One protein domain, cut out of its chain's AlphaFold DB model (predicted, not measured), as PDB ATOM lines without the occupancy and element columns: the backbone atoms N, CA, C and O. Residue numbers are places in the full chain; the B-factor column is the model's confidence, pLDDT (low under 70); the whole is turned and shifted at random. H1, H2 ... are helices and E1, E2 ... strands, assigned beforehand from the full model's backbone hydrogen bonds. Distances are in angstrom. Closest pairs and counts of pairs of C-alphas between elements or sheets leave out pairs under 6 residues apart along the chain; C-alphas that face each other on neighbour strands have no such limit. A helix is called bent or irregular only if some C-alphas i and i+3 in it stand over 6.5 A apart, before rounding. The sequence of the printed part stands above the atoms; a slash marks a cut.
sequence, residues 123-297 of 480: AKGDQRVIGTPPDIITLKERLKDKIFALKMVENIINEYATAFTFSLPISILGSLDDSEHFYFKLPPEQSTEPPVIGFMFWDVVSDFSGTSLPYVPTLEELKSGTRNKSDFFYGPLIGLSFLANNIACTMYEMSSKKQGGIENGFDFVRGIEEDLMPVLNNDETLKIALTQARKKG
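AT A GLANCE: This is residues 123 to 297 of the 480 residues of an uncharacterized protein of Legionella cherrii (UniProt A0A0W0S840). A hairpin of two strands, E1 and E2, packs on a core of crossed helices: the long, kinked H2 packs on E2, and H4 passes E1 with residues 246 to 251. H5 crosses H4 and reaches H2 with residues 275 to 280, H6 packs on H2, and the short H3 and H1 sit at the two ends of H4, while the long unnamed stretch 202 to 218 runs round the outside. The printed part has 175 residues with six named helices and two named strands, in the order H1 H2 E1 E2 H3 H4 H5 H6; the sheet E1 - E2 is antiparallel and the class is mostly helix. The whole is compact, with a radius of gyration of the C-alphas of 16.1 A and spans of 47 by 35 by 35 A.

IN THESE COORDINATES: E1 is residues 180 to 185, 16.0 A long, from C-alpha 180 at (-24.301, 34.435, 19.753). E2 is residues 196 to 201, 16.2 A. H2 is residues 146 to 165, 26.8 A; it has a kink of 45 degrees near residue 153 and is irregular, with C-alphas 152 and 155 7.4 A apart. H4 is residues 238 to 256, 26.5 A. H5 is residues 265 to 280, 21.7 A, and only just irregular, with C-alphas 275 and 278 6.6 A apart. H6 is residues 283 to 297, 20.4 A, ending at C-alpha 297 (-41.365, 33.635, 7.036). H1 is residues 136 to 142 and H3 residues 219 to 224.

HOW THE PARTS SIT: E1 and E2 form a hairpin, antiparallel at 146 degrees, with N 183 and O 198 2.9 A apart and N 196 and O 185 2.9 A apart, both within hydrogen-bond range. The closest C-alphas of H2 and E2, Ile 156 and Gly 198, are 4.5 A apart; those of E1 and H4, Phe 182 and Thr 250, are 7.5 A apart. H2 and H4 are near each other. H6 touches H2 the same way at a tilt of 36 degrees, only just steep, closest at the C-alphas of Asn 158 and Ala 289, 4.5 A. H4, the hub, touches H5 opposite ways at a steep tilt of 47 degrees, closest at the C-alphas of Ala 248 and Val 269, 5.0 A. With residues 238 to 240 alone it touches H3, and with 251 to 255 alone H1; the closest C-alphas are Ser 224 and Gly 239, 4.6 A, and Ile 136 and Ser 255, 5.8 A. H4 and H6 are apart. Every O i to N i+4 pair is within hydrogen-bond range in H1, H3, H4 and H6; in H2 it is 14 of 16 and in H5 10 of 12.

THE WHOLE: The two C-alphas farthest apart, those of Gln 190 and Ser 230, are 48.9 A apart. The printed part has no cut; the links H2 to E1, E2 to H3 and H3 to H4 are long. The mean pLDDT of the printed part is 91.1, and residues 256 to 263 are under 70.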
ATOM      1  N   ALA A 123     -18.875  32.820  25.237       82.69
ATOM      2  CA  ALA A 123     -17.597  32.363  24.698       82.69
ATOM      3  C   ALA A 123     -16.436  33.364  24.883       82.69
ATOM      4  O   ALA A 123     -15.289  32.919  24.998       82.69
ATOM      5  N   LYS A 124     -16.720  34.675  24.940       80.94
ATOM      6  CA  LYS A 124     -15.727  35.766  24.990       80.94
ATOM      7  C   LYS A 124     -15.627  36.489  26.337       80.94
ATOM      8  O   LYS A 124     -14.703  37.272  26.534       80.94
ATOM      9  N   GLY A 125     -16.545  36.237  27.268       74.56
ATOM     10  CA  GLY A 125     -16.551  36.895  28.576       74.56
ATOM     11  C   GLY A 125     -15.522  36.329  29.556       74.56
ATOM     12  O   GLY A 125     -15.281  35.122  29.586       74.56
ATOM     13  N   ASP A 126     -15.000  37.188  30.442       75.44
ATOM     14  CA  ASP A 126     -14.128  36.783  31.562       75.44
ATOM     15  C   ASP A 126     -14.783  35.671  32.403       75.44
ATOM     16  O   ASP A 126     -14.165  34.672  32.781       75.44
ATOM     17  N   GLN A 127     -16.091  35.807  32.635       83.81
ATOM     18  CA  GLN A 127     -16.933  34.744  33.158       83.81
ATOM     19  C   GLN A 127     -17.665  34.031  32.014       83.81
ATOM     20  O   GLN A 127     -18.792  34.376  31.667       83.81
ATOM     21  N   ARG A 128     -17.051  32.966  31.482       88.62
ATOM     22  CA  ARG A 128     -17.644  32.182  30.381       88.62
ATOM     23  C   ARG A 128     -18.946  31.448  30.716       88.62
ATOM     24  O   ARG A 128     -19.701  31.119  29.818       88.62
ATOM     25  N   VAL A 129     -19.213  31.173  31.994       92.06
ATOM     26  CA  VAL A 129     -20.416  30.451  32.451       92.06
ATOM     27  C   VAL A 129     -21.094  31.279  33.533       92.06
ATOM     28  O   VAL A 129     -20.489  31.529  34.581       92.06
ATOM     29  N   ILE A 130     -22.331  31.701  33.272       92.12
ATOM     30  CA  ILE A 130     -23.132  32.561  34.148       92.12
ATOM     31  C   ILE A 130     -24.372  31.787  34.608       92.12
ATOM     32  O   ILE A 130     -25.090  31.211  33.793       92.12
ATOM     33  N   GLY A 131     -24.634  31.783  35.916       92.06
ATOM     34  CA  GLY A 131     -25.637  30.919  36.547       92.06
ATOM     35  C   GLY A 131     -25.040  29.609  37.073       92.06
ATOM     36  O   GLY A 131     -23.825  29.399  37.040       92.06
ATOM     37  N   THR A 132     -25.897  28.730  37.592       91.38
ATOM     38  CA  THR A 132     -25.475  27.452  38.182       91.38
ATOM     39  C   THR A 132     -25.656  26.325  37.165       91.38
ATOM     40  O   THR A 132     -26.794  25.915  36.945       91.38
ATOM     41  N   PRO A 133     -24.577  25.782  36.564       91.44
ATOM     42  CA  PRO A 133     -24.700  24.699  35.593       91.44
ATOM     43  C   PRO A 133     -25.274  23.430  36.239       91.44
ATOM     44  O   PRO A 133     -24.961  23.170  37.416       91.44
ATOM     45  N   PRO A 134     -26.057  22.633  35.480       89.81
ATOM     46  CA  PRO A 134     -26.526  21.328  35.930       89.81
ATOM     47  C   PRO A 134     -25.339  20.371  36.107       89.81
ATOM     48  O   PRO A 134     -24.205  20.681  35.736       89.81
ATOM     49  N   ASP A 135     -25.588  19.195  36.683       89.62
ATOM     50  CA  ASP A 135     -24.576  18.141  36.725       89.62
ATOM     51  C   ASP A 135     -24.335  17.595  35.312       89.62
ATOM     52  O   ASP A 135     -25.064  16.736  34.816       89.62
ATOM     53  N   ILE A 136     -23.305  18.135  34.661       91.56
ATOM     54  CA  ILE A 136     -22.944  17.807  33.286       91.56
ATOM     55  C   ILE A 136     -22.526  16.337  33.138       91.56
ATOM     56  O   ILE A 136     -22.796  15.744  32.096       91.56
ATOM     57  N   ILE A 137     -21.895  15.730  34.149       88.56
ATOM     58  CA  ILE A 137     -21.457  14.330  34.073       88.56
ATOM     59  C   ILE A 137     -22.679  13.414  34.051       88.56
ATOM     60  O   ILE A 137     -22.809  12.571  33.163       88.56
ATOM     61  N   THR A 138     -23.617  13.644  34.971       89.94
ATOM     62  CA  THR A 138     -24.897  12.924  34.989       89.94
ATOM     63  C   THR A 138     -25.699  13.182  33.711       89.94
ATOM     64  O   THR A 138     -26.292  12.261  33.150       89.94
ATOM     65  N   LEU A 139     -25.706  14.423  33.217       91.56
ATOM     66  CA  LEU A 139     -26.404  14.798  31.990       91.56
ATOM     67  C   LEU A 139     -25.845  14.066  30.765       91.56
ATOM     68  O   LEU A 139     -26.630  13.529  29.987       91.56
ATOM     69  N   LYS A 140     -24.514  13.989  30.629       92.19
ATOM     70  CA  LYS A 140     -23.835  13.266  29.547       92.19
ATOM     71  C   LYS A 140     -24.266  11.802  29.492       92.19
ATOM     72  O   LYS A 140     -24.625  11.324  28.427       92.19
ATOM     73  N   GLU A 141     -24.290  11.097  30.623       92.12
ATOM     74  CA  GLU A 141     -24.711   9.687  30.637       92.12
ATOM     75  C   GLU A 141     -26.161   9.493  30.170       92.12
ATOM     76  O   GLU A 141     -26.485   8.481  29.545       92.12
ATOM     77  N   ARG A 142     -27.033  10.477  30.419       94.62
ATOM     78  CA  ARG A 142     -28.431  10.445  29.971       94.62
ATOM     79  C   ARG A 142     -28.613  10.769  28.488       94.62
ATOM     80  O   ARG A 142     -29.651  10.403  27.948       94.62
ATOM     81  N   LEU A 143     -27.639  11.394  27.816       95.56
ATOM     82  CA  LEU A 143     -27.725  11.691  26.376       95.56
ATOM     83  C   LEU A 143     -27.828  10.431  25.505       95.56
ATOM     84  O   LEU A 143     -28.382  10.488  24.412       95.56
ATOM     85  N   LYS A 144     -27.386   9.277  26.017       94.44
ATOM     86  CA  LYS A 144     -27.558   7.971  25.360       94.44
ATOM     87  C   LYS A 144     -29.033   7.596  25.152       94.44
ATOM     88  O   LYS A 144     -29.348   6.802  24.264       94.44
ATOM     89  N   ASP A 145     -29.947   8.149  25.954       96.44
ATOM     90  CA  ASP A 145     -31.386   8.072  25.700       96.44
ATOM     91  C   ASP A 145     -31.779   9.103  24.633       96.44
ATOM     92  O   ASP A 145     -31.839  10.308  24.879       96.44
ATOM     93  N   LYS A 146     -32.112   8.607  23.438       95.38
ATOM     94  CA  LYS A 146     -32.477   9.442  22.287       95.38
ATOM     95  C   LYS A 146     -33.694  10.332  22.538       95.38
ATOM     96  O   LYS A 146     -33.749  11.418  21.974       95.38
ATOM     97  N   ILE A 147     -34.666   9.901  23.347       96.00
ATOM     98  CA  ILE A 147     -35.849  10.724  23.649       96.00
ATOM     99  C   ILE A 147     -35.433  11.894  24.537       96.00
ATOM    100  O   ILE A 147     -35.847  13.032  24.311       96.00
ATOM    101  N   PHE A 148     -34.587  11.617  25.527       96.94
ATOM    102  CA  PHE A 148     -34.027  12.635  26.402       96.94
ATOM    103  C   PHE A 148     -33.156  13.632  25.625       96.94
ATOM    104  O   PHE A 148     -33.369  14.837  25.733       96.94
ATOM    105  N   ALA A 149     -32.231  13.144  24.794       97.25
ATOM    106  CA  ALA A 149     -31.378  13.993  23.968       97.25
ATOM    107  C   ALA A 149     -32.191  14.830  22.969       97.25
ATOM    108  O   ALA A 149     -31.951  16.027  22.855       97.25
ATOM    109  N   LEU A 150     -33.198  14.244  22.306       97.12
ATOM    110  CA  LEU A 150     -34.070  14.977  21.383       97.12
ATOM    111  C   LEU A 150     -34.803  16.119  22.092       97.12
ATOM    112  O   LEU A 150     -34.721  17.252  21.635       97.12
ATOM    113  N   LYS A 151     -35.443  15.858  23.238       97.00
ATOM    114  CA  LYS A 151     -36.106  16.901  24.044       97.00
ATOM    115  C   LYS A 151     -35.153  18.031  24.454       97.00
ATOM    116  O   LYS A 151     -35.568  19.180  24.559       97.00
ATOM    117  N   MET A 152     -33.882  17.704  24.690       97.50
ATOM    118  CA  MET A 152     -32.849  18.672  25.055       97.50
ATOM    119  C   MET A 152     -32.517  19.632  23.900       97.50
ATOM    120  O   MET A 152     -32.325  20.829  24.131       97.50
ATOM    121  N   VAL A 153     -32.456  19.119  22.662       97.88
ATOM    122  CA  VAL A 153     -31.991  19.869  21.479       97.88
ATOM    123  C   VAL A 153     -33.097  20.326  20.524       97.88
ATOM    124  O   VAL A 153     -32.837  21.119  19.626       97.88
ATOM    125  N   GLU A 154     -34.335  19.865  20.689       97.19
ATOM    126  CA  GLU A 154     -35.445  20.187  19.781       97.19
ATOM    127  C   GLU A 154     -35.640  21.701  19.622       97.19
ATOM    128  O   GLU A 154     -35.836  22.201  18.512       97.19
ATOM    129  N   ASN A 155     -35.526  22.456  20.717       97.94
ATOM    130  CA  ASN A 155     -35.638  23.910  20.680       97.94
ATOM    131  C   ASN A 155     -34.533  24.550  19.828       97.94
ATOM    132  O   ASN A 155     -34.839  25.323  18.922       97.94
ATOM    133  N   ILE A 156     -33.267  24.183  20.042       98.19
ATOM    134  CA  ILE A 156     -32.166  24.764  19.270       98.19
ATOM    135  C   ILE A 156     -32.190  24.349  17.792       98.19
ATOM    136  O   ILE A 156     -31.777  25.132  16.942       98.19
ATOM    137  N   ILE A 157     -32.747  23.182  17.440       98.31
ATOM    138  CA  ILE A 157     -32.993  22.816  16.032       98.31
ATOM    139  C   ILE A 157     -33.999  23.788  15.389       98.31
ATOM    140  O   ILE A 157     -33.780  24.271  14.274       98.31
ATOM    141  N   ASN A 158     -35.092  24.108  16.092       98.19
ATOM    142  CA  ASN A 158     -36.093  25.073  15.625       98.19
ATOM    143  C   ASN A 158     -35.516  26.491  15.494       98.19
ATOM    144  O   ASN A 158     -35.780  27.197  14.511       98.19
ATOM    145  N   GLU A 159     -34.723  26.917  16.474       98.38
ATOM    146  CA  GLU A 159     -34.066  28.222  16.454       98.38
ATOM    147  C   GLU A 159     -32.996  28.295  15.364       98.38
ATOM    148  O   GLU A 159     -32.924  29.309  14.680       98.38
ATOM    149  N   TYR A 160     -32.250  27.217  15.110       98.31
ATOM    150  CA  TYR A 160     -31.274  27.133  14.022       98.31
ATOM    151  C   TYR A 160     -31.933  27.291  12.646       98.31
ATOM    152  O   TYR A 160     -31.490  28.109  11.838       98.31
ATOM    153  N   ALA A 161     -33.044  26.592  12.387       98.31
ATOM    154  CA  ALA A 161     -33.800  26.767  11.144       98.31
ATOM    155  C   ALA A 161     -34.346  28.201  10.992       98.31
ATOM    156  O   ALA A 161     -34.328  28.765   9.893       98.31
ATOM    157  N   THR A 162     -34.795  28.811  12.095       98.00
ATOM    158  CA  THR A 162     -35.246  30.212  12.107       98.00
ATOM    159  C   THR A 162     -34.076  31.159  11.819       98.00
ATOM    160  O   THR A 162     -34.171  31.993  10.922       98.00
ATOM    161  N   ALA A 163     -32.945  30.987  12.503       96.94
ATOM    162  CA  ALA A 163     -31.742  31.786  12.321       96.94
ATOM    163  C   ALA A 163     -31.233  31.729  10.879       96.94
ATOM    164  O   ALA A 163     -30.953  32.765  10.284       96.94
ATOM    165  N   PHE A 164     -31.219  30.544  10.268       97.06
ATOM    166  CA  PHE A 164     -30.824  30.382   8.872       97.06
ATOM    167  C   PHE A 164     -31.804  31.054   7.901       97.06
ATOM    168  O   PHE A 164     -31.390  31.696   6.933       97.06
ATOM    169  N   THR A 165     -33.105  30.977   8.181       97.56
ATOM    170  CA  THR A 165     -34.144  31.619   7.358       97.56
ATOM    171  C   THR A 165     -33.992  33.140   7.310       97.56
ATOM    172  O   THR A 165     -34.179  33.729   6.248       97.56
ATOM    173  N   PHE A 166     -33.628  33.765   8.433       95.94
ATOM    174  CA  PHE A 166     -33.525  35.225   8.566       95.94
ATOM    175  C   PHE A 166     -32.083  35.748   8.601       95.94
ATOM    176  O   PHE A 166     -31.869  36.923   8.890       95.94
ATOM    177  N   SER A 167     -31.106  34.886   8.297       93.12
ATOM    178  CA  SER A 167     -29.670  35.198   8.311       93.12
ATOM    179  C   SER A 167     -29.210  35.846   9.626       93.12
ATOM    180  O   SER A 167     -28.475  36.829   9.623       93.12
ATOM    181  N   LEU A 168     -29.688  35.313  10.754       94.88
ATOM    182  CA  LEU A 168     -29.303  35.782  12.084       94.88
ATOM    183  C   LEU A 168     -27.825  35.464  12.369       94.88
ATOM    184  O   LEU A 168     -27.300  34.488  11.818       94.88
ATOM    185  N   PRO A 169     -27.157  36.247  13.238       93.25
ATOM    186  CA  PRO A 169     -25.732  36.099  13.510       93.25
ATOM    187  C   PRO A 169     -25.480  34.871  14.396       93.25
ATOM    188  O   PRO A 169     -25.356  34.997  15.609       93.25
ATOM    189  N   ILE A 170     -25.419  33.677  13.797       93.50
ATOM    190  CA  ILE A 170     -24.984  32.432  14.457       93.50
ATOM    191  C   ILE A 170     -23.702  31.891  13.807       93.50
ATOM    192  O   ILE A 170     -23.533  31.955  12.587       93.50
ATOM    193  N   SER A 171     -22.801  31.341  14.619       89.31
ATOM    194  CA  SER A 171     -21.446  30.922  14.232       89.31
ATOM    195  C   SER A 171     -21.428  29.830  13.167       89.31
ATOM    196  O   SER A 171     -20.475  29.713  12.400       89.31
ATOM    197  N   ILE A 172     -22.507  29.049  13.083       88.62
ATOM    198  CA  ILE A 172     -22.695  28.028  12.047       88.62
ATOM    199  C   ILE A 172     -22.799  28.666  10.653       88.62
ATOM    200  O   ILE A 172     -22.391  28.052   9.672       88.62
ATOM    201  N   LEU A 173     -23.338  29.886  10.554       83.88
ATOM    202  CA  LEU A 173     -23.590  30.575   9.284       83.88
ATOM    203  C   LEU A 173     -22.495  31.581   8.911       83.88
ATOM    204  O   LEU A 173     -22.464  32.048   7.772       83.88
ATOM    205  N   GLY A 174     -21.603  31.927   9.841       81.88
ATOM    206  CA  GLY A 174     -20.523  32.877   9.599       81.88
ATOM    207  C   GLY A 174     -19.671  33.156  10.832       81.88
ATOM    208  O   GLY A 174     -20.012  32.783  11.948       81.88
ATOM    209  N   SER A 175     -18.541  33.832  10.628       78.56
ATOM    210  CA  SER A 175     -17.717  34.323  11.737       78.56
ATOM    211  C   SER A 175     -18.416  35.492  12.425       78.56
ATOM    212  O   SER A 175     -18.865  36.408  11.742       78.56
ATOM    213  N   LEU A 176     -18.428  35.489  13.757       82.38
ATOM    214  CA  LEU A 176     -19.086  36.505  14.581       82.38
ATOM    215  C   LEU A 176     -18.118  37.138  15.578       82.38
ATOM    216  O   LEU A 176     -17.083  36.543  15.913       82.38
ATOM    217  N   ASP A 177     -18.483  38.309  16.100       76.69
ATOM    218  CA  ASP A 177     -17.859  38.838  17.302       76.69
ATOM    219  C   ASP A 177     -18.411  38.117  18.546       76.69
ATOM    220  O   ASP A 177     -17.974  37.004  18.854       76.69
ATOM    221  N   ASP A 178     -19.348  38.711  19.272       82.25
ATOM    222  CA  ASP A 178     -19.941  38.167  20.493       82.25
ATOM    223  C   ASP A 178     -21.470  38.251  20.469       82.25
ATOM    224  O   ASP A 178     -22.087  38.444  21.505       82.25
ATOM    225  N   SER A 179     -22.068  38.068  19.287       90.94
ATOM    226  CA  SER A 179     -23.520  38.150  19.084       90.94
ATOM    227  C   SER A 179     -24.310  36.913  19.531       90.94
ATOM    228  O   SER A 179     -25.507  37.003  19.815       90.94
ATOM    229  N   GLU A 180     -23.670  35.740  19.530       93.94
ATOM    230  CA  GLU A 180     -24.301  34.435  19.753       93.94
ATOM    231  C   GLU A 180     -23.821  33.789  21.052       93.94
ATOM    232  O   GLU A 180     -22.621  33.628  21.300       93.94
ATOM    233  N   HIS A 181     -24.781  33.310  21.840       94.56
ATOM    234  CA  HIS A 181     -24.528  32.575  23.071       94.56
ATOM    235  C   HIS A 181     -25.453  31.379  23.198       94.56
ATOM    236  O   HIS A 181     -26.603  31.416  22.770       94.56
ATOM    237  N   PHE A 182     -24.979  30.331  23.863       96.06
ATOM    238  CA  PHE A 182     -25.831  29.207  24.230       96.06
ATOM    239  C   PHE A 182     -26.419  29.451  25.612       96.06
ATOM    240  O   PHE A 182     -25.711  29.864  26.535       96.06
ATOM    241  N   TYR A 183     -27.698  29.138  25.780       97.00
ATOM    242  CA  TYR A 183     -28.307  29.046  27.096       97.00
ATOM    243  C   TYR A 183     -28.952  27.680  27.312       97.00
ATOM    244  O   TYR A 183     -29.412  27.022  26.381       97.00
ATOM    245  N   PHE A 184     -28.963  27.253  28.571       97.50
ATOM    246  CA  PHE A 184     -29.587  26.020  29.029       97.50
ATOM    247  C   PHE A 184     -30.703  26.417  29.982       97.50
ATOM    248  O   PHE A 184     -30.432  26.884  31.090       97.50
ATOM    249  N   LYS A 185     -31.956  26.251  29.560       97.31
ATOM    250  CA  LYS A 185     -33.111  26.403  30.442       97.31
ATOM    251  C   LYS A 185     -33.230  25.177  31.320       97.31
ATOM    252  O   LYS A 185     -33.452  24.077  30.823       97.31
ATOM    253  N   LEU A 186     -33.064  25.374  32.617       95.50
ATOM    254  CA  LEU A 186     -33.093  24.300  33.589       95.50
ATOM    255  C   LEU A 186     -34.544  23.899  33.871       95.50
ATOM    256  O   LEU A 186     -35.424  24.762  33.965       95.50
ATOM    257  N   PRO A 187     -34.817  22.594  34.009       92.81
ATOM    258  CA  PRO A 187     -36.122  22.145  34.444       92.81
ATOM    259  C   PRO A 187     -36.329  22.513  35.929       92.81
ATOM    260  O   PRO A 187     -35.355  22.774  36.641       92.81
ATOM    261  N   PRO A 188     -37.580  22.517  36.428       86.75
ATOM    262  CA  PRO A 188     -37.845  22.680  37.855       86.75
ATOM    263  C   PRO A 188     -37.058  21.666  38.693       86.75
ATOM    264  O   PRO A 188     -36.805  20.543  38.243       86.75
ATOM    265  N   GLU A 189     -36.708  22.042  39.924       77.81
ATOM    266  CA  GLU A 189     -36.028  21.135  40.850       77.81
ATOM    267  C   GLU A 189     -36.807  19.813  40.979       77.81
ATOM    268  O   GLU A 189     -38.032  19.817  41.085       77.81
ATOM    269  N   GLN A 190     -36.089  18.682  40.960       77.06
ATOM    270  CA  GLN A 190     -36.627  17.306  41.020       77.06
ATOM    271  C   GLN A 190     -37.327  16.790  39.747       77.06
ATOM    272  O   GLN A 190     -37.819  15.660  39.737       77.06
ATOM    273  N   SER A 191     -37.343  17.556  38.656       85.31
ATOM    274  CA  SER A 191     -37.835  17.069  37.364       85.31
ATOM    275  C   SER A 191     -36.878  16.060  36.716       85.31
ATOM    276  O   SER A 191     -35.656  16.173  36.821       85.31
ATOM    277  N   THR A 192     -37.434  15.085  35.993       84.50
ATOM    278  CA  THR A 192     -36.669  14.152  35.151       84.50
ATOM    279  C   THR A 192     -36.434  14.680  33.735       84.50
ATOM    280  O   THR A 192     -35.655  14.069  32.996       84.50
ATOM    281  N   GLU A 193     -37.066  15.791  33.354       92.44
ATOM    282  CA  GLU A 193     -36.910  16.415  32.036       92.44
ATOM    283  C   GLU A 193     -35.474  16.933  31.817       92.44
ATOM    284  O   GLU A 193     -34.803  17.313  32.781       92.44
ATOM    285  N   PRO A 194     -34.960  16.926  30.573       94.50
ATOM    286  CA  PRO A 194     -33.668  17.532  30.264       94.50
ATOM    287  C   PRO A 194     -33.728  19.063  30.390       94.50
ATOM    288  O   PRO A 194     -34.796  19.658  30.227       94.50
ATOM    289  N   PRO A 195     -32.580  19.733  30.604       96.19
ATOM    290  CA  PRO A 195     -32.450  21.140  30.251       96.19
ATOM    291  C   PRO A 195     -32.780  21.356  28.772       96.19
ATOM    292  O   PRO A 195     -32.476  20.505  27.947       96.19
ATOM    293  N   VAL A 196     -33.355  22.496  28.413       97.25
ATOM    294  CA  VAL A 196     -33.617  22.836  27.007       97.25
ATOM    295  C   VAL A 196     -32.550  23.805  26.526       97.25
ATOM    296  O   VAL A 196     -32.331  24.839  27.160       97.25
ATOM    297  N   ILE A 197     -31.881  23.471  25.424       97.94
ATOM    298  CA  ILE A 197     -30.820  24.299  24.843       97.94
ATOM    299  C   ILE A 197     -31.429  25.291  23.847       97.94
ATOM    300  O   ILE A 197     -32.352  24.952  23.101       97.94
ATOM    301  N   GLY A 198     -30.895  26.506  23.811       97.69
ATOM    302  CA  GLY A 198     -31.206  27.490  22.779       97.69
ATOM    303  C   GLY A 198     -30.104  28.528  22.597       97.69
ATOM    304  O   GLY A 198     -29.119  28.554  23.342       97.69
ATOM    305  N   PHE A 199     -30.297  29.391  21.608       97.31
ATOM    306  CA  PHE A 199     -29.502  30.579  21.349       97.31
ATOM    307  C   PHE A 199     -30.023  31.770  22.151       97.31
ATOM    308  O   PHE A 199     -31.227  31.990  22.287       97.31
ATOM    309  N   MET A 200     -29.100  32.578  22.652       96.44
ATOM    310  CA  MET A 200     -29.365  33.876  23.245       96.44
ATOM    311  C   MET A 200     -28.491  34.928  22.566       96.44
ATOM    312  O   MET A 200     -27.301  34.693  22.376       96.44
ATOM    313  N   PHE A 201     -29.075  36.081  22.235       95.56
ATOM    314  CA  PHE A 201     -28.385  37.148  21.502       95.56
ATOM    315  C   PHE A 201     -28.253  38.440  22.316       95.56
ATOM    316  O   PHE A 201     -29.203  38.862  22.991       95.56
ATOM    317  N   TRP A 202     -27.087  39.078  22.217       92.25
ATOM    318  CA  TRP A 202     -26.799  40.457  22.631       92.25
ATOM    319  C   TRP A 202     -25.573  40.969  21.860       92.25
ATOM    320  O   TRP A 202     -24.844  40.162  21.317       92.25
ATOM    321  N   ASP A 203     -25.341  42.282  21.812       88.50
ATOM    322  CA  ASP A 203     -24.241  42.913  21.057       88.50
ATOM    323  C   ASP A 203     -24.261  42.647  19.543       88.50
ATOM    324  O   ASP A 203     -23.247  42.387  18.903       88.50
ATOM    325  N   VAL A 204     -25.450  42.736  18.949       91.00
ATOM    326  CA  VAL A 204     -25.692  42.271  17.573       91.00
ATOM    327  C   VAL A 204     -25.391  43.312  16.495       91.00
ATOM    328  O   VAL A 204     -25.317  42.956  15.323       91.00
ATOM    329  N   VAL A 205     -25.220  44.594  16.844       88.50
ATOM    330  CA  VAL A 205     -25.066  45.693  15.860       88.50
ATOM    331  C   VAL A 205     -23.907  45.485  14.881       88.50
ATOM    332  O   VAL A 205     -23.994  45.938  13.740       88.50
ATOM    333  N   SER A 206     -22.826  44.827  15.304       85.25
ATOM    334  CA  SER A 206     -21.652  44.599  14.449       85.25
ATOM    335  C   SER A 206     -21.840  43.441  13.466       85.25
ATOM    336  O   SER A 206     -21.293  43.494  12.365       85.25
ATOM    337  N   ASP A 207     -22.624  42.427  13.843       87.44
ATOM    338  CA  ASP A 207     -22.766  41.180  13.080       87.44
ATOM    339  C   ASP A 207     -24.115  41.066  12.348       87.44
ATOM    340  O   ASP A 207     -24.292  40.191  11.500       87.44
ATOM    341  N   PHE A 208     -25.084  41.933  12.659       90.69
ATOM    342  CA  PHE A 208     -26.443  41.851  12.137       90.69
ATOM    343  C   PHE A 208     -26.990  43.222  11.742       90.69
ATOM    344  O   PHE A 208     -27.046  44.153  12.538       90.69
ATOM    345  N   SER A 209     -27.451  43.340  10.496       88.06
ATOM    346  CA  SER A 209     -28.010  44.583   9.946       88.06
ATOM    347  C   SER A 209     -29.542  44.626   9.937       88.06
ATOM    348  O   SER A 209     -30.120  45.560   9.385       88.06
ATOM    349  N   GLY A 210     -30.199  43.620  10.517       87.50
ATOM    350  CA  GLY A 210     -31.652  43.466  10.526       87.50
ATOM    351  C   GLY A 210     -32.111  42.258   9.722       87.50
ATOM    352  O   GLY A 210     -31.349  41.678   8.945       87.50
ATOM    353  N   THR A 211     -33.359  41.856   9.940       82.88
ATOM    354  CA  THR A 211     -33.936  40.677   9.297       82.88
ATOM    355  C   THR A 211     -33.963  40.858   7.782       82.88
ATOM    356  O   THR A 211     -34.542  41.804   7.246       82.88
ATOM    357  N   SER A 212     -33.299  39.944   7.073       82.25
ATOM    358  CA  SER A 212     -33.358  39.898   5.613       82.25
ATOM    359  C   SER A 212     -34.730  39.408   5.142       82.25
ATOM    360  O   SER A 212     -35.534  38.906   5.933       82.25
ATOM    361  N   LEU A 213     -34.968  39.458   3.824       93.06
ATOM    362  CA  LEU A 213     -36.061  38.691   3.225       93.06
ATOM    363  C   LEU A 213     -35.986  37.233   3.717       93.06
ATOM    364  O   LEU A 213     -34.888  36.660   3.708       93.06
ATOM    365  N   PRO A 214     -37.107  36.636   4.161       96.88
ATOM    366  CA  PRO A 214     -37.101  35.275   4.669       96.88
ATOM    367  C   PRO A 214     -36.715  34.315   3.551       96.88
ATOM    368  O   PRO A 214     -37.335  34.311   2.489       96.88
ATOM    369  N   TYR A 215     -35.706  33.486   3.788       97.19
ATOM    370  CA  TYR A 215     -35.256  32.506   2.808       97.19
ATOM    371  C   TYR A 215     -35.030  31.148   3.469       97.19
ATOM    372  O   TYR A 215     -33.934  30.827   3.936       97.19
ATOM    373  N   VAL A 216     -36.107  30.362   3.540       98.00
ATOM    374  CA  VAL A 216     -36.147  29.087   4.270       98.00
ATOM    375  C   VAL A 216     -35.208  28.086   3.593       98.00
ATOM    376  O   VAL A 216     -35.416  27.793   2.418       98.00
ATOM    377  N   PRO A 217     -34.182  27.540   4.267       97.31
ATOM    378  CA  PRO A 217     -33.278  26.585   3.634       97.31
ATOM    379  C   PRO A 217     -34.001  25.277   3.282       97.31
ATOM    380  O   PRO A 217     -34.960  24.870   3.937       97.31
ATOM    381  N   THR A 218     -33.518  24.576   2.262       97.56
ATOM    382  CA  THR A 218     -33.894  23.172   2.039       97.56
ATOM    383  C   THR A 218     -33.359  22.282   3.165       97.56
ATOM    384  O   THR A 218     -32.465  22.669   3.918       97.56
ATOM    385  N   LEU A 219     -33.870  21.049   3.272       97.81
ATOM    386  CA  LEU A 219     -33.374  20.086   4.261       97.81
ATOM    387  C   LEU A 219     -31.870  19.820   4.108       97.81
ATOM    388  O   LEU A 219     -31.165  19.743   5.110       97.81
ATOM    389  N   GLU A 220     -31.374  19.704   2.874       96.44
ATOM    390  CA  GLU A 220     -29.941  19.525   2.621       96.44
ATOM    391  C   GLU A 220     -29.127  20.727   3.102       96.44
ATOM    392  O   GLU A 220     -28.119  20.543   3.777       96.44
ATOM    393  N   GLU A 221     -29.579  21.945   2.798       97.00
ATOM    394  CA  GLU A 221     -28.887  23.172   3.200       97.00
ATOM    395  C   GLU A 221     -28.876  23.347   4.715       97.00
ATOM    396  O   GLU A 221     -27.838  23.682   5.275       97.00
ATOM    397  N   LEU A 222     -29.997  23.068   5.393       97.56
ATOM    398  CA  LEU A 222     -30.068  23.106   6.854       97.56
ATOM    399  C   LEU A 222     -29.047  22.139   7.470       97.56
ATOM    400  O   LEU A 222     -28.353  22.499   8.420       97.56
ATOM    401  N   LYS A 223     -28.912  20.933   6.902       97.62
ATOM    402  CA  LYS A 223     -27.941  19.939   7.370       97.62
ATOM    403  C   LYS A 223     -26.492  20.364   7.136       97.62
ATOM    404  O   LYS A 223     -25.649  20.181   8.015       97.62
ATOM    405  N   SER A 224     -26.200  20.944   5.972       95.69
ATOM    406  CA  SER A 224     -24.853  21.406   5.637       95.69
ATOM    407  C   SER A 224     -24.496  22.753   6.262       95.69
ATOM    408  O   SER A 224     -23.322  23.082   6.311       95.69
ATOM    409  N   GLY A 225     -25.456  23.548   6.737       94.19
ATOM    410  CA  GLY A 225     -25.184  24.891   7.271       94.19
ATOM    411  C   GLY A 225     -24.715  25.900   6.226       94.19
ATOM    412  O   GLY A 225     -24.214  26.962   6.564       94.19
ATOM    413  N   THR A 226     -24.890  25.594   4.941       91.94
ATOM    414  CA  THR A 226     -24.527  26.493   3.844       91.94
ATOM    415  C   THR A 226     -25.434  26.276   2.647       91.94
ATOM    416  O   THR A 226     -25.855  25.153   2.362       91.94
ATOM    417  N   ARG A 227     -25.710  27.368   1.932       90.31
ATOM    418  CA  ARG A 227     -26.419  27.365   0.644       90.31
ATOM    419  C   ARG A 227     -25.465  27.149  -0.535       90.31
ATOM    420  O   ARG A 227     -25.903  26.875  -1.649       90.31
ATOM    421  N   ASN A 228     -24.156  27.274  -0.308       86.69
ATOM    422  CA  ASN A 228     -23.141  27.163  -1.346       86.69
ATOM    423  C   ASN A 228     -22.501  25.766  -1.342       86.69
ATOM    424  O   ASN A 228     -21.618  25.475  -0.539       86.69
ATOM    425  N   LYS A 229     -22.912  24.911  -2.286       82.38
ATOM    426  CA  LYS A 229     -22.319  23.572  -2.471       82.38
ATOM    427  C   LYS A 229     -20.877  23.611  -2.999       82.38
ATOM    428  O   LYS A 229     -20.203  22.588  -2.982       82.38
ATOM    429  N   SER A 230     -20.412  24.762  -3.486       81.38
ATOM    430  CA  SER A 230     -19.046  24.963  -3.984       81.38
ATOM    431  C   SER A 230     -18.075  25.461  -2.912       81.38
ATOM    432  O   SER A 230     -16.924  25.749  -3.236       81.38
ATOM    433  N   ASP A 231     -18.519  25.595  -1.660       75.62
ATOM    434  CA  ASP A 231     -17.634  25.948  -0.553       75.62
ATOM    435  C   ASP A 231     -16.553  24.869  -0.365       75.62
ATOM    436  O   ASP A 231     -16.836  23.671  -0.421       75.62
ATOM    437  N   PHE A 232     -15.305  25.288  -0.145       73.94
ATOM    438  CA  PHE A 232     -14.162  24.380   0.001       73.94
ATOM    439  C   PHE A 232     -14.344  23.417   1.181       73.94
ATOM    440  O   PHE A 232     -13.857  22.289   1.150       73.94
ATOM    441  N   PHE A 233     -15.085  23.854   2.202       75.62
ATOM    442  CA  PHE A 233     -15.405  23.065   3.388       75.62
ATOM    443  C   PHE A 233     -16.811  22.452   3.338       75.62
ATOM    444  O   PHE A 233     -17.342  22.056   4.374       75.62
ATOM    445  N   TYR A 234     -17.437  22.356   2.159       83.38
ATOM    446  CA  TYR A 234     -18.758  21.748   2.042       83.38
ATOM    447  C   TYR A 234     -18.749  20.290   2.524       83.38
ATOM    448  O   TYR A 234     -18.002  19.442   2.032       83.38
ATOM    449  N   GLY A 235     -19.654  19.985   3.453       87.62
ATOM    450  CA  GLY A 235     -19.980  18.631   3.874       87.62
ATOM    451  C   GLY A 235     -21.487  18.502   4.095       87.62
ATOM    452  O   GLY A 235     -22.105  19.430   4.616       87.62
ATOM    453  N   PRO A 236     -22.113  17.363   3.750       92.12
ATOM    454  CA  PRO A 236     -23.572  17.221   3.788       92.12
ATOM    455  C   PRO A 236     -24.180  17.375   5.192       92.12
ATOM    456  O   PRO A 236     -25.366  17.662   5.303       92.12
ATOM    457  N   LEU A 237     -23.387  17.185   6.251       95.50
ATOM    458  CA  LEU A 237     -23.816  17.291   7.652       95.50
ATOM    459  C   LEU A 237     -22.997  18.312   8.457       95.50
ATOM    460  O   LEU A 237     -23.106  18.335   9.679       95.50
ATOM    461  N   ILE A 238     -22.150  19.120   7.806       94.00
ATOM    462  CA  ILE A 238     -21.153  19.928   8.521       94.00
ATOM    463  C   ILE A 238     -21.799  20.953   9.465       94.00
ATOM    464  O   ILE A 238     -21.336  21.108  10.591       94.00
ATOM    465  N   GLY A 239     -22.923  21.559   9.070       95.12
ATOM    466  CA  GLY A 239     -23.687  22.469   9.927       95.12
ATOM    467  C   GLY A 239     -24.209  21.791  11.196       95.12
ATOM    468  O   GLY A 239     -24.055  22.329  12.291       95.12
ATOM    469  N   LEU A 240     -24.756  20.575  11.079       97.50
ATOM    470  CA  LEU A 240     -25.188  19.802  12.252       97.50
ATOM    471  C   LEU A 240     -24.010  19.363  13.126       97.50
ATOM    472  O   LEU A 240     -24.127  19.383  14.349       97.50
ATOM    473  N   SER A 241     -22.878  19.004  12.518       96.12
ATOM    474  CA  SER A 241     -21.655  18.672  13.254       96.12
ATOM    475  C   SER A 241     -21.108  19.871  14.027       96.12
ATOM    476  O   SER A 241     -20.726  19.711  15.183       96.12
ATOM    477  N   PHE A 242     -21.132  21.077  13.451       95.12
ATOM    478  CA  PHE A 242     -20.764  22.295  14.174       95.12
ATOM    479  C   PHE A 242     -21.737  22.617  15.306       95.12
ATOM    480  O   PHE A 242     -21.292  22.967  16.397       95.12
ATOM    481  N   LEU A 243     -23.046  22.431  15.103       96.94
ATOM    482  CA  LEU A 243     -24.023  22.590  16.181       96.94
ATOM    483  C   LEU A 243     -23.756  21.612  17.336       96.94
ATOM    484  O   LEU A 243     -23.714  22.027  18.494       96.94
ATOM    485  N   ALA A 244     -23.517  20.333  17.027       97.75
ATOM    486  CA  ALA A 244     -23.181  19.313  18.019       97.75
ATOM    487  C   ALA A 244     -21.896  19.665  18.787       97.75
ATOM    488  O   ALA A 244     -21.887  19.628  20.018       97.75
ATOM    489  N   ASN A 245     -20.841  20.059  18.067       96.62
ATOM    490  CA  ASN A 245     -19.555  20.442  18.647       96.62
ATOM    491  C   ASN A 245     -19.678  21.671  19.558       96.62
ATOM    492  O   ASN A 245     -19.160  21.655  20.673       96.62
ATOM    493  N   ASN A 246     -20.402  22.709  19.135       95.19
ATOM    494  CA  ASN A 246     -20.601  23.914  19.939       95.19
ATOM    495  C   ASN A 246     -21.360  23.615  21.242       95.19
ATOM    496  O   ASN A 246     -20.978  24.101  22.313       95.19
ATOM    497  N   ILE A 247     -22.390  22.761  21.183       96.81
ATOM    498  CA  ILE A 247     -23.111  22.294  22.377       96.81
ATOM    499  C   ILE A 247     -22.175  21.482  23.285       96.81
ATOM    500  O   ILE A 247     -22.118  21.724  24.491       96.81
ATOM    501  N   ALA A 248     -21.401  20.553  22.720       96.44
ATOM    502  CA  ALA A 248     -20.475  19.704  23.466       96.44
ATOM    503  C   ALA A 248     -19.358  20.509  24.154       96.44
ATOM    504  O   ALA A 248     -19.090  20.307  25.342       96.44
ATOM    505  N   CYS A 249     -18.754  21.469  23.449       94.12
ATOM    506  CA  CYS A 249     -17.773  22.403  24.003       94.12
ATOM    507  C   CYS A 249     -18.381  23.249  25.129       94.12
ATOM    508  O   CYS A 249     -17.765  23.416  26.181       94.12
ATOM    509  N   THR A 250     -19.617  23.721  24.950       94.31
ATOM    510  CA  THR A 250     -20.349  24.460  25.987       94.31
ATOM    511  C   THR A 250     -20.535  23.616  27.252       94.31
ATOM    512  O   THR A 250     -20.238  24.071  28.358       94.31
ATOM    513  N   MET A 251     -20.975  22.363  27.108       94.50
ATOM    514  CA  MET A 251     -21.129  21.440  28.238       94.50
ATOM    515  C   MET A 251     -19.789  21.160  28.933       94.50
ATOM    516  O   MET A 251     -19.720  21.157  30.164       94.50
ATOM    517  N   TYR A 252     -18.709  20.980  28.167       92.88
ATOM    518  CA  TYR A 252     -17.364  20.809  28.716       92.88
ATOM    519  C   TYR A 252     -16.944  22.006  29.583       92.88
ATOM    520  O   TYR A 252     -16.572  21.832  30.748       92.88
ATOM    521  N   GLU A 253     -17.096  23.229  29.076       91.00
ATOM    522  CA  GLU A 253     -16.790  24.464  29.809       91.00
ATOM    523  C   GLU A 253     -17.617  24.589  31.101       91.00
ATOM    524  O   GLU A 253     -17.081  24.947  32.153       91.00
ATOM    525  N   MET A 254     -18.897  24.203  31.068       90.94
ATOM    526  CA  MET A 254     -19.766  24.167  32.253       90.94
ATOM    527  C   MET A 254     -19.307  23.162  33.324       90.94
ATOM    528  O   MET A 254     -19.534  23.394  34.514       90.94
ATOM    529  N   SER A 255     -18.650  22.067  32.930       86.38
ATOM    530  CA  SER A 255     -18.170  21.025  33.851       86.38
ATOM    531  C   SER A 255     -16.801  21.329  34.475       86.38
ATOM    532  O   SER A 255     -16.594  21.089  35.668       86.38
ATOM    533  N   SER A 256     -15.884  21.918  33.698       69.06
ATOM    534  CA  SER A 256     -14.474  22.135  34.067       69.06
ATOM    535  C   SER A 256     -14.266  23.031  35.297       69.06
ATOM    536  O   SER A 256     -13.235  22.946  35.962       69.06
ATOM    537  N   LYS A 257     -15.258  23.857  35.659       62.16
ATOM    538  CA  LYS A 257     -15.196  24.752  36.828       62.16
ATOM    539  C   LYS A 257     -15.525  24.086  38.170       62.16
ATOM    540  O   LYS A 257     -15.282  24.708  39.202       62.16
ATOM    541  N   LYS A 258     -16.102  22.874  38.193       54.09
ATOM    542  CA  LYS A 258     -16.629  22.255  39.433       54.09
ATOM    543  C   LYS A 258     -15.850  21.039  39.947       54.09
ATOM    544  O   LYS A 258     -15.991  20.721  41.125       54.09
ATOM    545  N   GLN A 259     -15.051  20.356  39.131       49.38
ATOM    546  CA  GLN A 259     -14.362  19.123  39.536       49.38
ATOM    547  C   GLN A 259     -12.960  19.074  38.925       49.38
ATOM    548  O   GLN A 259     -12.782  19.513  37.792       49.38
ATOM    549  N   GLY A 260     -11.975  18.579  39.691       52.53
ATOM    550  CA  GLY A 260     -10.593  18.384  39.236       52.53
ATOM    551  C   GLY A 260     -10.578  17.817  37.819       52.53
ATOM    552  O   GLY A 260     -11.231  16.807  37.571       52.53
ATOM    553  N   GLY A 261      -9.952  18.570  36.910       54.97
ATOM    554  CA  GLY A 261     -10.288  18.609  35.489       54.97
ATOM    555  C   GLY A 261     -10.520  17.255  34.826       54.97
ATOM    556  O   GLY A 261      -9.820  16.282  35.084       54.97
ATOM    557  N   ILE A 262     -11.493  17.224  33.917       62.81
ATOM    558  CA  ILE A 262     -11.689  16.117  32.978       62.81
ATOM    559  C   ILE A 262     -10.361  15.879  32.242       62.81
ATOM    560  O   ILE A 262      -9.923  16.740  31.476       62.81
ATOM    561  N   GLU A 263      -9.731  14.724  32.486       64.25
ATOM    562  CA  GLU A 263      -8.358  14.417  32.048       64.25
ATOM    563  C   GLU A 263      -8.178  14.450  30.522       64.25
ATOM    564  O   GLU A 263      -7.088  14.754  30.041       64.25
ATOM    565  N   ASN A 264      -9.247  14.204  29.749       80.62
ATOM    566  CA  ASN A 264      -9.238  14.346  28.294       80.62
ATOM    567  C   ASN A 264     -10.481  15.088  27.772       80.62
ATOM    568  O   ASN A 264     -11.540  14.496  27.550       80.62
ATOM    569  N   GLY A 265     -10.341  16.399  27.551       85.31
ATOM    570  CA  GLY A 265     -11.413  17.242  27.011       85.31
ATOM    571  C   GLY A 265     -11.869  16.843  25.603       85.31
ATOM    572  O   GLY A 265     -13.060  16.920  25.315       85.31
ATOM    573  N   PHE A 266     -10.968  16.337  24.752       88.31
ATOM    574  CA  PHE A 266     -11.327  15.906  23.394       88.31
ATOM    575  C   PHE A 266     -12.245  14.685  23.404       88.31
ATOM    576  O   PHE A 266     -13.262  14.677  22.715       88.31
ATOM    577  N   ASP A 267     -11.930  13.674  24.217       91.25
ATOM    578  CA  ASP A 267     -12.786  12.487  24.354       91.25
ATOM    579  C   ASP A 267     -14.135  12.834  24.981       91.25
ATOM    580  O   ASP A 267     -15.165  12.251  24.638       91.25
ATOM    581  N   PHE A 268     -14.145  13.807  25.893       91.25
ATOM    582  CA  PHE A 268     -15.377  14.283  26.493       91.25
ATOM    583  C   PHE A 268     -16.304  14.933  25.462       91.25
ATOM    584  O   PHE A 268     -17.470  14.542  25.380       91.25
ATOM    585  N   VAL A 269     -15.776  15.883  24.685       95.12
ATOM    586  CA  VAL A 269     -16.509  16.611  23.642       95.12
ATOM    587  C   VAL A 269     -16.990  15.649  22.558       95.12
ATOM    588  O   VAL A 269     -18.189  15.589  22.291       95.12
ATOM    589  N   ARG A 270     -16.094  14.808  22.025       95.81
ATOM    590  CA  ARG A 270     -16.427  13.813  20.999       95.81
ATOM    591  C   ARG A 270     -17.530  12.853  21.448       95.81
ATOM    592  O   ARG A 270     -18.430  12.564  20.672       95.81
ATOM    593  N   GLY A 271     -17.499  12.394  22.701       95.12
ATOM    594  CA  GLY A 271     -18.552  11.519  23.219       95.12
ATOM    595  C   GLY A 271     -19.935  12.181  23.228       95.12
ATOM    596  O   GLY A 271     -20.919  11.535  22.895       95.12
ATOM    597  N   ILE A 272     -20.019  13.475  23.561       96.31
ATOM    598  CA  ILE A 272     -21.290  14.217  23.492       96.31
ATOM    599  C   ILE A 272     -21.727  14.407  22.038       96.31
ATOM    600  O   ILE A 272     -22.901  14.225  21.731       96.31
ATOM    601  N   GLU A 273     -20.808  14.754  21.135       97.44
ATOM    602  CA  GLU A 273     -21.122  14.879  19.707       97.44
ATOM    603  C   GLU A 273     -21.719  13.588  19.141       97.44
ATOM    604  O   GLU A 273     -22.750  13.632  18.472       97.44
ATOM    605  N   GLU A 274     -21.105  12.440  19.443       96.75
ATOM    606  CA  GLU A 274     -21.569  11.121  19.007       96.75
ATOM    607  C   GLU A 274     -22.994  10.813  19.496       96.75
ATOM    608  O   GLU A 274     -23.799  10.284  18.724       96.75
ATOM    609  N   ASP A 275     -23.334  11.194  20.731       97.19
ATOM    610  CA  ASP A 275     -24.677  11.011  21.296       97.19
ATOM    611  C   ASP A 275     -25.709  12.006  20.715       97.19
ATOM    612  O   ASP A 275     -26.877  11.654  20.518       97.19
ATOM    613  N   LEU A 276     -25.299  13.240  20.389       97.81
ATOM    614  CA  LEU A 276     -26.188  14.282  19.853       97.81
ATOM    615  C   LEU A 276     -26.452  14.149  18.348       97.81
ATOM    616  O   LEU A 276     -27.558  14.437  17.881       97.81
ATOM    617  N   MET A 277     -25.472  13.712  17.557       97.31
ATOM    618  CA  MET A 277     -25.600  13.658  16.096       97.31
ATOM    619  C   MET A 277     -26.813  12.848  15.595       97.31
ATOM    620  O   MET A 277     -27.486  13.323  14.676       97.31
ATOM    621  N   PRO A 278     -27.166  11.677  16.168       96.31
ATOM    622  CA  PRO A 278     -28.349  10.923  15.756       96.31
ATOM    623  C   PRO A 278     -29.681  11.652  15.973       96.31
ATOM    624  O   PRO A 278     -30.624  11.402  15.225       96.31
ATOM    625  N   VAL A 279     -29.783  12.515  16.992       97.12
ATOM    626  CA  VAL A 279     -31.008  13.292  17.256       97.12
ATOM    627  C   VAL A 279     -31.036  14.602  16.470       97.12
ATOM    628  O   VAL A 279     -32.101  15.006  16.014       97.12
ATOM    629  N   LEU A 280     -29.874  15.221  16.231       97.75
ATOM    630  CA  LEU A 280     -29.745  16.410  15.382       97.75
ATOM    631  C   LEU A 280     -30.000  16.086  13.900       97.75
ATOM    632  O   LEU A 280     -30.686  16.835  13.209       97.75
ATOM    633  N   ASN A 281     -29.495  14.954  13.402       97.56
ATOM    634  CA  ASN A 281     -29.716  14.483  12.030       97.56
ATOM    635  C   ASN A 281     -30.994  13.630  11.914       97.56
ATOM    636  O   ASN A 281     -30.976  12.516  11.386       97.56
ATOM    637  N   ASN A 282     -32.109  14.151  12.427       97.44
ATOM    638  CA  ASN A 282     -33.424  13.527  12.332       97.44
ATOM    639  C   ASN A 282     -34.299  14.280  11.315       97.44
ATOM    640  O   ASN A 282     -34.738  15.400  11.571       97.44
ATOM    641  N   ASP A 283     -34.576  13.664  10.163       98.25
ATOM    642  CA  ASP A 283     -35.316  14.303   9.063       98.25
ATOM    643  C   ASP A 283     -36.710  14.792   9.453       98.25
ATOM    644  O   ASP A 283     -37.147  15.828   8.962       98.25
ATOM    645  N   GLU A 284     -37.425  14.053  10.301       97.62
ATOM    646  CA  GLU A 284     -38.770  14.425  10.739       97.62
ATOM    647  C   GLU A 284     -38.725  15.699  11.590       97.62
ATOM    648  O   GLU A 284     -39.420  16.671  11.293       97.62
ATOM    649  N   THR A 285     -37.817  15.739  12.565       97.44
ATOM    650  CA  THR A 285     -37.598  16.899  13.441       97.44
ATOM    651  C   THR A 285     -37.129  18.112  12.640       97.44
ATOM    652  O   THR A 285     -37.671  19.207  12.785       97.44
ATOM    653  N   LEU A 286     -36.172  17.924  11.727       98.56
ATOM    654  CA  LEU A 286     -35.674  18.993  10.860       98.56
ATOM    655  C   LEU A 286     -36.776  19.535   9.935       98.56
ATOM    656  O   LEU A 286     -36.887  20.745   9.754       98.56
ATOM    657  N   LYS A 287     -37.641  18.675   9.382       98.44
ATOM    658  CA  LYS A 287     -38.795  19.106   8.570       98.44
ATOM    659  C   LYS A 287     -39.829  19.876   9.391       98.44
ATOM    660  O   LYS A 287     -40.400  20.845   8.881       98.44
ATOM    661  N   ILE A 288     -40.060  19.488  10.646       98.25
ATOM    662  CA  ILE A 288     -40.909  20.252  11.573       98.25
ATOM    663  C   ILE A 288     -40.300  21.640  11.807       98.25
ATOM    664  O   ILE A 288     -41.003  22.637  11.640       98.25
ATOM    665  N   ALA A 289     -38.996  21.723  12.079       98.50
ATOM    666  CA  ALA A 289     -38.292  22.990  12.265       98.50
ATOM    667  C   ALA A 289     -38.364  23.903  11.033       98.50
ATOM    668  O   ALA A 289     -38.715  25.077  11.153       98.50
ATOM    669  N   LEU A 290     -38.143  23.355   9.833       98.62
ATOM    670  CA  LEU A 290     -38.327  24.083   8.573       98.62
ATOM    671  C   LEU A 290     -39.767  24.573   8.398       98.62
ATOM    672  O   LEU A 290     -39.990  25.690   7.942       98.62
ATOM    673  N   THR A 291     -40.756  23.770   8.794       98.12
ATOM    674  CA  THR A 291     -42.171  24.165   8.742       98.12
ATOM    675  C   THR A 291     -42.470  25.330   9.682       98.12
ATOM    676  O   THR A 291     -43.189  26.252   9.301       98.12
ATOM    677  N   GLN A 292     -41.906  25.336  10.891       97.44
ATOM    678  CA  GLN A 292     -42.068  26.453  11.824       97.44
ATOM    679  C   GLN A 292     -41.354  27.717  11.332       97.44
ATOM    680  O   GLN A 292     -41.935  28.802  11.375       97.44
ATOM    681  N   ALA A 293     -40.135  27.586  10.802       98.19
ATOM    682  CA  ALA A 293     -39.409  28.704  10.207       98.19
ATOM    683  C   ALA A 293     -40.171  29.296   9.007       98.19
ATOM    684  O   ALA A 293     -40.332  30.512   8.914       98.19
ATOM    685  N   ARG A 294     -40.746  28.438   8.152       98.12
ATOM    686  CA  ARG A 294     -41.602  28.838   7.027       98.12
ATOM    687  C   ARG A 294     -42.845  29.594   7.480       98.12
ATOM    688  O   ARG A 294     -43.144  30.628   6.902       98.12
ATOM    689  N   LYS A 295     -43.528  29.153   8.544       97.56
ATOM    690  CA  LYS A 295     -44.676  29.888   9.115       97.56
ATOM    691  C   LYS A 295     -44.299  31.308   9.542       97.56
ATOM    692  O   LYS A 295     -45.031  32.241   9.230       97.56
ATOM    693  N   LYS A 296     -43.152  31.483  10.208       96.31
ATOM    694  CA  LYS A 296     -42.641  32.818  10.566       96.31
ATOM    695  C   LYS A 296     -42.308  33.640   9.319       96.31
ATOM    696  O   LYS A 296     -42.682  34.805   9.237       96.31
ATOM    697  N   GLY A 297     -41.668  33.017   8.327       97.38
ATOM    698  CA  GLY A 297     -41.365  33.635   7.036       97.38
ATOM    699  C   GLY A 297     -42.614  34.109   6.288       97.38
ATOM    700  O   GLY A 297     -42.627  35.226   5.791       97.38
TER     701      GLY A 297